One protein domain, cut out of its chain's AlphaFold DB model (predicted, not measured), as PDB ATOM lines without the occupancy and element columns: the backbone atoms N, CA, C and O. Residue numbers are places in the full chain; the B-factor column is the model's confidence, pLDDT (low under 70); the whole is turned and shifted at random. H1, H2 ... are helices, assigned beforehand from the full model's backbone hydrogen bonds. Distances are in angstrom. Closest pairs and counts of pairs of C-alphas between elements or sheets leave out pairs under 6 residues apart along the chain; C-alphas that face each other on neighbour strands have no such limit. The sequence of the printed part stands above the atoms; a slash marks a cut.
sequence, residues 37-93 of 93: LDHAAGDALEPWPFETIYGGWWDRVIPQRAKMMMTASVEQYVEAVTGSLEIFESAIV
ATOM      1  N   LEU A  37     -11.559   0.526 131.100       58.03
ATOM      2  CA  LEU A  37     -10.876  -0.338 132.066       58.03
ATOM      3  C   LEU A  37      -9.362  -0.091 132.184       58.03
ATOM      4  O   LEU A  37      -8.774  -0.506 133.172       58.03
ATOM      5  N   ASP A  38      -8.718   0.560 131.219       55.81
ATOM      6  CA  ASP A  38      -7.284   0.869 131.287       55.81
ATOM      7  C   ASP A  38      -6.958   1.819 132.452       55.81
ATOM      8  O   ASP A  38      -6.064   1.533 133.249       55.81
ATOM      9  N   HIS A  39      -7.754   2.876 132.620       58.47
ATOM     10  CA  HIS A  39      -7.662   3.777 133.769       58.47
ATOM     11  C   HIS A  39      -8.234   3.118 135.033       58.47
ATOM     12  O   HIS A  39      -7.591   3.102 136.081       58.47
ATOM     13  N   ALA A  40      -9.404   2.474 134.920       66.50
ATOM     14  CA  ALA A  40     -10.083   1.893 136.077       66.50
ATOM     15  C   ALA A  40      -9.325   0.711 136.708       66.50
ATOM     16  O   ALA A  40      -9.439   0.491 137.912       66.50
ATOM     17  N   ALA A  41      -8.552  -0.057 135.934       72.12
ATOM     18  CA  ALA A  41      -7.727  -1.137 136.469       72.12
ATOM     19  C   ALA A  41      -6.528  -0.595 137.256       72.12
ATOM     20  O   ALA A  41      -6.233  -1.115 138.332       72.12
ATOM     21  N   GLY A  42      -5.867   0.456 136.755       74.81
ATOM     22  CA  GLY A  42      -4.805   1.147 137.489       74.81
ATOM     23  C   GLY A  42      -5.318   1.706 138.816       74.81
ATOM     24  O   GLY A  42      -4.757   1.403 139.871       74.81
ATOM     25  N   ASP A  43      -6.447   2.417 138.769       80.88
ATOM     26  CA  ASP A  43      -7.099   2.997 139.947       80.88
ATOM     27  C   ASP A  43      -7.562   1.923 140.945       80.88
ATOM     28  O   ASP A  43      -7.370   2.056 142.152       80.88
ATOM     29  N   ALA A  44      -8.120   0.807 140.467       84.19
ATOM     30  CA  ALA A  44      -8.559  -0.289 141.333       84.19
ATOM     31  C   ALA A  44      -7.398  -0.962 142.087       84.19
ATOM     32  O   ALA A  44      -7.603  -1.533 143.163       84.19
ATOM     33  N   LEU A  45      -6.186  -0.907 141.528       87.62
ATOM     34  CA  LEU A  45      -4.974  -1.461 142.129       87.62
ATOM     35  C   LEU A  45      -4.259  -0.466 143.061       87.62
ATOM     36  O   LEU A  45      -3.401  -0.879 143.850       87.62
ATOM     37  N   GLU A  46      -4.627   0.818 143.028       88.69
ATOM     38  CA  GLU A  46      -4.008   1.889 143.821       88.69
ATOM     39  C   GLU A  46      -4.039   1.635 145.342       88.69
ATOM     40  O   GLU A  46      -2.992   1.804 145.973       88.69
ATOM     41  N   PRO A  47      -5.105   1.078 145.949       93.25
ATOM     42  CA  PRO A  47      -5.111   0.800 147.387       93.25
ATOM     43  C   PRO A  47      -4.221  -0.375 147.817       93.25
ATOM     44  O   PRO A  47      -3.873  -0.498 148.993       93.25
ATOM     45  N   TRP A  48      -3.850  -1.275 146.900       93.31
ATOM     46  CA  TRP A  48      -3.225  -2.551 147.257       93.31
ATOM     47  C   TRP A  48      -1.695  -2.445 147.300       93.31
ATOM     48  O   TRP A  48      -1.078  -2.038 146.311       93.31
ATOM     49  N   PRO A  49      -1.037  -2.813 148.413       93.06
ATOM     50  CA  PRO A  49       0.419  -2.852 148.480       93.06
ATOM     51  C   PRO A  49       0.939  -4.186 147.927       93.06
ATOM     52  O   PRO A  49       0.805  -5.227 148.568       93.06
ATOM     53  N   PHE A  50       1.552  -4.165 146.745       94.69
ATOM     54  CA  PHE A  50       2.194  -5.336 146.142       94.69
ATOM     55  C   PHE A  50       3.587  -4.981 145.607       94.69
ATOM     56  O   PHE A  50       3.800  -3.907 145.049       94.69
ATOM     57  N   GLU A  51       4.536  -5.905 145.772       96.25
ATOM     58  CA  GLU A  51       5.936  -5.738 145.347       96.25
ATOM     59  C   GLU A  51       6.282  -6.594 144.117       96.25
ATOM     60  O   GLU A  51       7.225  -6.292 143.387       96.25
ATOM     61  N   THR A  52       5.474  -7.623 143.851       95.75
ATOM     62  CA  THR A  52       5.693  -8.623 142.801       95.75
ATOM     63  C   THR A  52       4.439  -8.780 141.938       95.75
ATOM     64  O   THR A  52       3.336  -8.855 142.477       95.75
ATOM     65  N   ILE A  53       4.603  -8.880 140.615       93.69
ATOM     66  CA  ILE A  53       3.542  -9.280 139.671       93.69
ATOM     67  C   ILE A  53       3.923 -10.621 139.042       93.69
ATOM     68  O   ILE A  53       5.020 -10.769 138.501       93.69
ATOM     69  N   TYR A  54       2.995 -11.576 139.077       91.88
ATOM     70  CA  TYR A  54       3.117 -12.871 138.410       91.88
ATOM     71  C   TYR A  54       2.271 -12.878 137.135       91.88
ATOM     72  O   TYR A  54       1.071 -12.612 137.180       91.88
ATOM     73  N   GLY A  55       2.891 -13.178 135.997       87.56
ATOM     74  CA  GLY A  55       2.204 -13.344 134.722       87.56
ATOM     75  C   GLY A  55       1.531 -14.710 134.587       87.56
ATOM     76  O   GLY A  55       1.900 -15.681 135.243       87.56
ATOM     77  N   GLY A  56       0.561 -14.795 133.676       85.62
ATOM     78  CA  GLY A  56      -0.128 -16.047 133.331       85.62
ATOM     79  C   GLY A  56       0.674 -16.995 132.427       85.62
ATOM     80  O   GLY A  56       0.148 -18.022 132.010       85.62
ATOM     81  N   TRP A  57       1.922 -16.649 132.096       84.00
ATOM     82  CA  TRP A  57       2.817 -17.437 131.246       84.00
ATOM     83  C   TRP A  57       4.204 -17.551 131.887       84.00
ATOM     84  O   TRP A  57       4.584 -16.698 132.693       84.00
ATOM     85  N   TRP A  58       4.963 -18.594 131.537       80.94
ATOM     86  CA  TRP A  58       6.300 -18.824 132.097       80.94
ATOM     87  C   TRP A  58       7.255 -17.657 131.814       80.94
ATOM     88  O   TRP A  58       7.122 -16.952 130.812       80.94
ATOM     89  N   ASP A  59       8.205 -17.452 132.729       82.31
ATOM     90  CA  ASP A  59       9.247 -16.418 132.660       82.31
ATOM     91  C   ASP A  59       8.735 -14.967 132.547       82.31
ATOM     92  O   ASP A  59       9.445 -14.072 132.087       82.31
ATOM     93  N   ARG A  60       7.501 -14.695 132.995       87.62
ATOM     94  CA  ARG A  60       6.906 -13.347 133.040       87.62
ATOM     95  C   ARG A  60       6.577 -12.940 134.469       87.62
ATOM     96  O   ARG A  60       5.417 -12.837 134.848       87.62
ATOM     97  N   VAL A  61       7.614 -12.720 135.270       92.12
ATOM     98  CA  VAL A  61       7.489 -12.234 136.650       92.12
ATOM     99  C   VAL A  61       8.200 -10.890 136.766       92.12
ATOM    100  O   VAL A  61       9.337 -10.760 136.319       92.12
ATOM    101  N   ILE A  62       7.548  -9.903 137.385       93.62
ATOM    102  CA  ILE A  62       8.190  -8.669 137.852       93.62
ATOM    103  C   ILE A  62       8.477  -8.888 139.338       93.62
ATOM    104  O   ILE A  62       7.557  -8.748 140.143       93.62
ATOM    105  N   PRO A  63       9.697  -9.308 139.720       94.25
ATOM    106  CA  PRO A  63       9.959  -9.814 141.065       94.25
ATOM    107  C   PRO A  63       9.944  -8.716 142.131       94.25
ATOM    108  O   PRO A  63       9.712  -9.015 143.299       94.25
ATOM    109  N   GLN A  64      10.222  -7.472 141.739       94.06
ATOM    110  CA  GLN A  64      10.413  -6.325 142.624       94.06
ATOM    111  C   GLN A  64       9.913  -5.052 141.939       94.06
ATOM    112  O   GLN A  64       9.914  -4.954 140.709       94.06
ATOM    113  N   ARG A  65       9.562  -4.049 142.744       95.62
ATOM    114  CA  ARG A  65       9.106  -2.714 142.338       95.62
ATOM    115  C   ARG A  65       7.890  -2.756 141.415       95.62
ATOM    116  O   ARG A  65       7.685  -1.834 140.625       95.62
ATOM    117  N   ALA A  66       7.084  -3.810 141.512       94.69
ATOM    118  CA  ALA A  66       6.038  -4.079 140.540       94.69
ATOM    119  C   ALA A  66       4.970  -2.979 140.498       94.69
ATOM    120  O   ALA A  66       4.532  -2.606 139.414       94.69
ATOM    121  N   LYS A  67       4.619  -2.386 141.646       93.56
ATOM    122  CA  LYS A  67       3.682  -1.255 141.693       93.56
ATOM    123  C   LYS A  67       4.210  -0.018 140.967       93.56
ATOM    124  O   LYS A  67       3.483   0.576 140.183       93.56
ATOM    125  N   MET A  68       5.488   0.316 141.158       93.44
ATOM    126  CA  MET A  68       6.137   1.431 140.456       93.44
ATOM    127  C   MET A  68       6.192   1.187 138.944       93.44
ATOM    128  O   MET A  68       5.842   2.073 138.170       93.44
ATOM    129  N   MET A  69       6.578  -0.023 138.525       93.25
ATOM    130  CA  MET A  69       6.630  -0.382 137.104       93.25
ATOM    131  C   MET A  69       5.244  -0.375 136.453       93.25
ATOM    132  O   MET A  69       5.107   0.089 135.326       93.25
ATOM    133  N   MET A  70       4.217  -0.856 137.160       90.75
ATOM    134  CA  MET A  70       2.835  -0.818 136.686       90.75
ATOM    135  C   MET A  70       2.360   0.623 136.483       90.75
ATOM    136  O   MET A  70       1.855   0.927 135.409       90.75
ATOM    137  N   THR A  71       2.550   1.513 137.464       89.25
ATOM    138  CA  THR A  71       2.155   2.929 137.345       89.25
ATOM    139  C   THR A  71       2.824   3.599 136.146       89.25
ATOM    140  O   THR A  71       2.127   4.144 135.297       89.25
ATOM    141  N   ALA A  72       4.148   3.465 136.013       89.69
ATOM    142  CA  ALA A  72       4.879   4.027 134.876       89.69
ATOM    143  C   ALA A  72       4.400   3.449 133.530       89.69
ATOM    144  O   ALA A  72       4.299   4.165 132.538       89.69
ATOM    145  N   SER A  73       4.072   2.153 133.490       87.94
ATOM    146  CA  SER A  73       3.529   1.518 132.287       87.94
ATOM    147  C   SER A  73       2.137   2.037 131.927       87.94
ATOM    148  O   SER A  73       1.855   2.181 130.741       87.94
ATOM    149  N   VAL A  74       1.265   2.283 132.912       84.62
ATOM    150  CA  VAL A  74      -0.075   2.843 132.678       84.62
ATOM    151  C   VAL A  74       0.043   4.256 132.114       84.62
ATOM    152  O   VAL A  74      -0.583   4.547 131.101       84.62
ATOM    153  N   GLU A  75       0.895   5.100 132.698       84.75
ATOM    154  CA  GLU A  75       1.149   6.464 132.210       84.75
ATOM    155  C   GLU A  75       1.625   6.465 130.749       84.75
ATOM    156  O   GLU A  75       1.001   7.093 129.892       84.75
ATOM    157  N   GLN A  76       2.659   5.674 130.438       83.81
ATOM    158  CA  GLN A  76       3.180   5.532 129.072       83.81
ATOM    159  C   GLN A  76       2.117   5.029 128.090       83.81
ATOM    160  O   GLN A  76       2.045   5.480 126.944       83.81
ATOM    161  N   TYR A  77       1.288   4.081 128.527       80.56
ATOM    162  CA  TYR A  77       0.221   3.532 127.704       80.56
ATOM    163  C   TYR A  77      -0.844   4.591 127.387       80.56
ATOM    164  O   TYR A  77      -1.236   4.722 126.225       80.56
ATOM    165  N   VAL A  78      -1.265   5.382 128.379       79.25
ATOM    166  CA  VAL A  78      -2.250   6.462 128.205       79.25
ATOM    167  C   VAL A  78      -1.745   7.516 127.220       79.25
ATOM    168  O   VAL A  78      -2.472   7.909 126.303       79.25
ATOM    169  N   GLU A  79      -0.492   7.948 127.348       82.62
ATOM    170  CA  GLU A  79       0.117   8.900 126.412       82.62
ATOM    171  C   GLU A  79       0.146   8.353 124.975       82.62
ATOM    172  O   GLU A  79      -0.181   9.074 124.025       82.62
ATOM    173  N   ALA A  80       0.472   7.067 124.808       79.69
ATOM    174  CA  ALA A  80       0.531   6.420 123.501       79.69
ATOM    175  C   ALA A  80      -0.847   6.327 122.823       79.69
ATOM    176  O   ALA A  80      -0.971   6.636 121.637       79.69
ATOM    177  N   VAL A  81      -1.895   5.926 123.552       75.56
ATOM    178  CA  VAL A  81      -3.237   5.742 122.961       75.56
ATOM    179  C   VAL A  81      -4.012   7.045 122.772       75.56
ATOM    180  O   VAL A  81      -4.911   7.101 121.933       75.56
ATOM    181  N   THR A  82      -3.662   8.099 123.514       78.44
ATOM    182  CA  THR A  82      -4.240   9.444 123.337       78.44
ATOM    183  C   THR A  82      -3.517  10.276 122.275       78.44
ATOM    184  O   THR A  82      -3.998  11.348 121.916       78.44
ATOM    185  N   GLY A  83      -2.391   9.786 121.740       70.06
ATOM    186  CA  GLY A  83      -1.588  10.497 120.740       70.06
ATOM    187  C   GLY A  83      -0.760  11.652 121.311       70.06
ATOM    188  O   GLY A  83      -0.361  12.532 120.553       70.06
ATOM    189  N   SER A  84      -0.513  11.659 122.625       65.56
ATOM    190  CA  SER A  84       0.295  12.684 123.310       65.56
ATOM    191  C   SER A  84       1.779  12.307 123.415       65.56
ATOM    192  O   SER A  84       2.592  13.135 123.817       65.56
ATOM    193  N   LEU A  85       2.140  11.072 123.045       55.69
ATOM    194  CA  LEU A  85       3.522  10.595 123.026       55.69
ATOM    195  C   LEU A  85       4.227  11.002 121.715       55.69
ATOM    196  O   LEU A  85       3.822  10.573 120.632       55.69
ATOM    197  N   GLU A  86       5.324  11.763 121.792       48.94
ATOM    198  CA  GLU A  86       6.250  11.896 120.660       48.94
ATOM    199  C   GLU A  86       7.020  10.577 120.497       48.94
ATOM    200  O   GLU A  86       7.868  10.220 121.318       48.94
ATOM    201  N   ILE A  87       6.708   9.813 119.447       49.81
ATOM    202  CA  ILE A  87       7.412   8.566 119.135       49.81
ATOM    203  C   ILE A  87       8.808   8.930 118.615       49.81
ATOM    204  O   ILE A  87       8.995   9.176 117.425       49.81
ATOM    205  N   PHE A  88       9.813   8.962 119.493       40.31
ATOM    206  CA  PHE A  88      11.206   8.959 119.052       40.31
ATOM    207  C   PHE A  88      11.520   7.577 118.471       40.31
ATOM    208  O   PHE A  88      11.758   6.607 119.191       40.31
ATOM    209  N   GLU A  89      11.509   7.485 117.146       41.12
ATOM    210  CA  GLU A  89      11.917   6.320 116.361       41.12
ATOM    211  C   GLU A  89      13.432   6.054 116.546       41.12
ATOM    212  O   GLU A  89      14.215   6.352 115.655       41.12
ATOM    213  N   SER A  90      13.900   5.591 117.723       44.91
ATOM    214  CA  SER A  90      15.322   5.194 117.909       44.91
ATOM    215  C   SER A  90      15.712   4.402 119.179       44.91
ATOM    216  O   SER A  90      16.889   4.391 119.529       44.91
ATOM    217  N   ALA A  91      14.816   3.686 119.869       37.91
ATOM    218  CA  ALA A  91      15.216   2.884 121.045       37.91
ATOM    219  C   ALA A  91      14.908   1.379 120.924       37.91
ATOM    220  O   ALA A  91      14.429   0.753 121.865       37.91
ATOM    221  N   ILE A  92      15.214   0.793 119.763       32.06
ATOM    222  CA  ILE A  92      15.534  -0.637 119.654       32.06
ATOM    223  C   ILE A  92      16.881  -0.737 118.930       32.06
ATOM    224  O   ILE A  92      16.933  -0.846 117.706       32.06
ATOM    225  N   VAL A  93      17.963  -0.653 119.706       35.59
ATOM    226  CA  VAL A  93      19.269  -1.255 119.400       35.59
ATOM    227  C   VAL A  93      19.755  -1.935 120.669       35.59
ATOM    228  O   VAL A  93      19.671  -1.279 121.732       35.59
TER     229      VAL A  93
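This is residues 37 to 93 of the 93 residues of an uncharacterized protein of Acetobacteraceae bacterium (UniProt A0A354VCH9). A loose, uneven helical hairpin: the short helix H1 packs side by side on part of the longer H2, near residues 70 to 74. The long loop that joins them folds into a small tongue whose tip, residues 55 to 60, sticks out beyond one end of H2, while a tail, of which residues 86 to 93 stand free, leaves the other end. The printed part has 57 residues, with two named helices in the order H1, H2 and no named strand. The class is all helix, though under half of the residues, 26 of 57, are in named elements. The whole is loose, with a radius of gyration of the C-alphas of 13.5 A and spans of 33 by 29 by 18 A.

H1, residues 37 to 45, and H2, residues 66 to 82, form a helical hairpin. They touch, H2 with residues 70 to 74 alone, and their closest C-alphas, those of Gly 42 and Val 74, are 7.0 A apart. They run opposite ways at a shallow tilt of 21 degrees. Within the link between them, residues 53 to 54 pair with residues 61 to 62, antiparallel. Every O i to N i+4 pair is within hydrogen-bond range in H2, and 4 of 5 are in H1.

H1 begins at C-alpha 37, (-10.876, -0.338, 132.066), and measures 11.7 A from first to last C-alpha. H2 runs 24.2 A from C-alpha 66, (6.038, -4.079, 140.540), to C-alpha 82, (-4.240, 9.444, 123.337).

The C-alphas of Pro 47 and Val 93, 37.2 A apart, are the two farthest from each other. The printed part has no cut and ends at the chain's last residue, 93. The link from H1 to H2, 20 residues, is long. The mean pLDDT of the printed part is 77.9, and residues 37 to 40 and 84 to 93 are under 70.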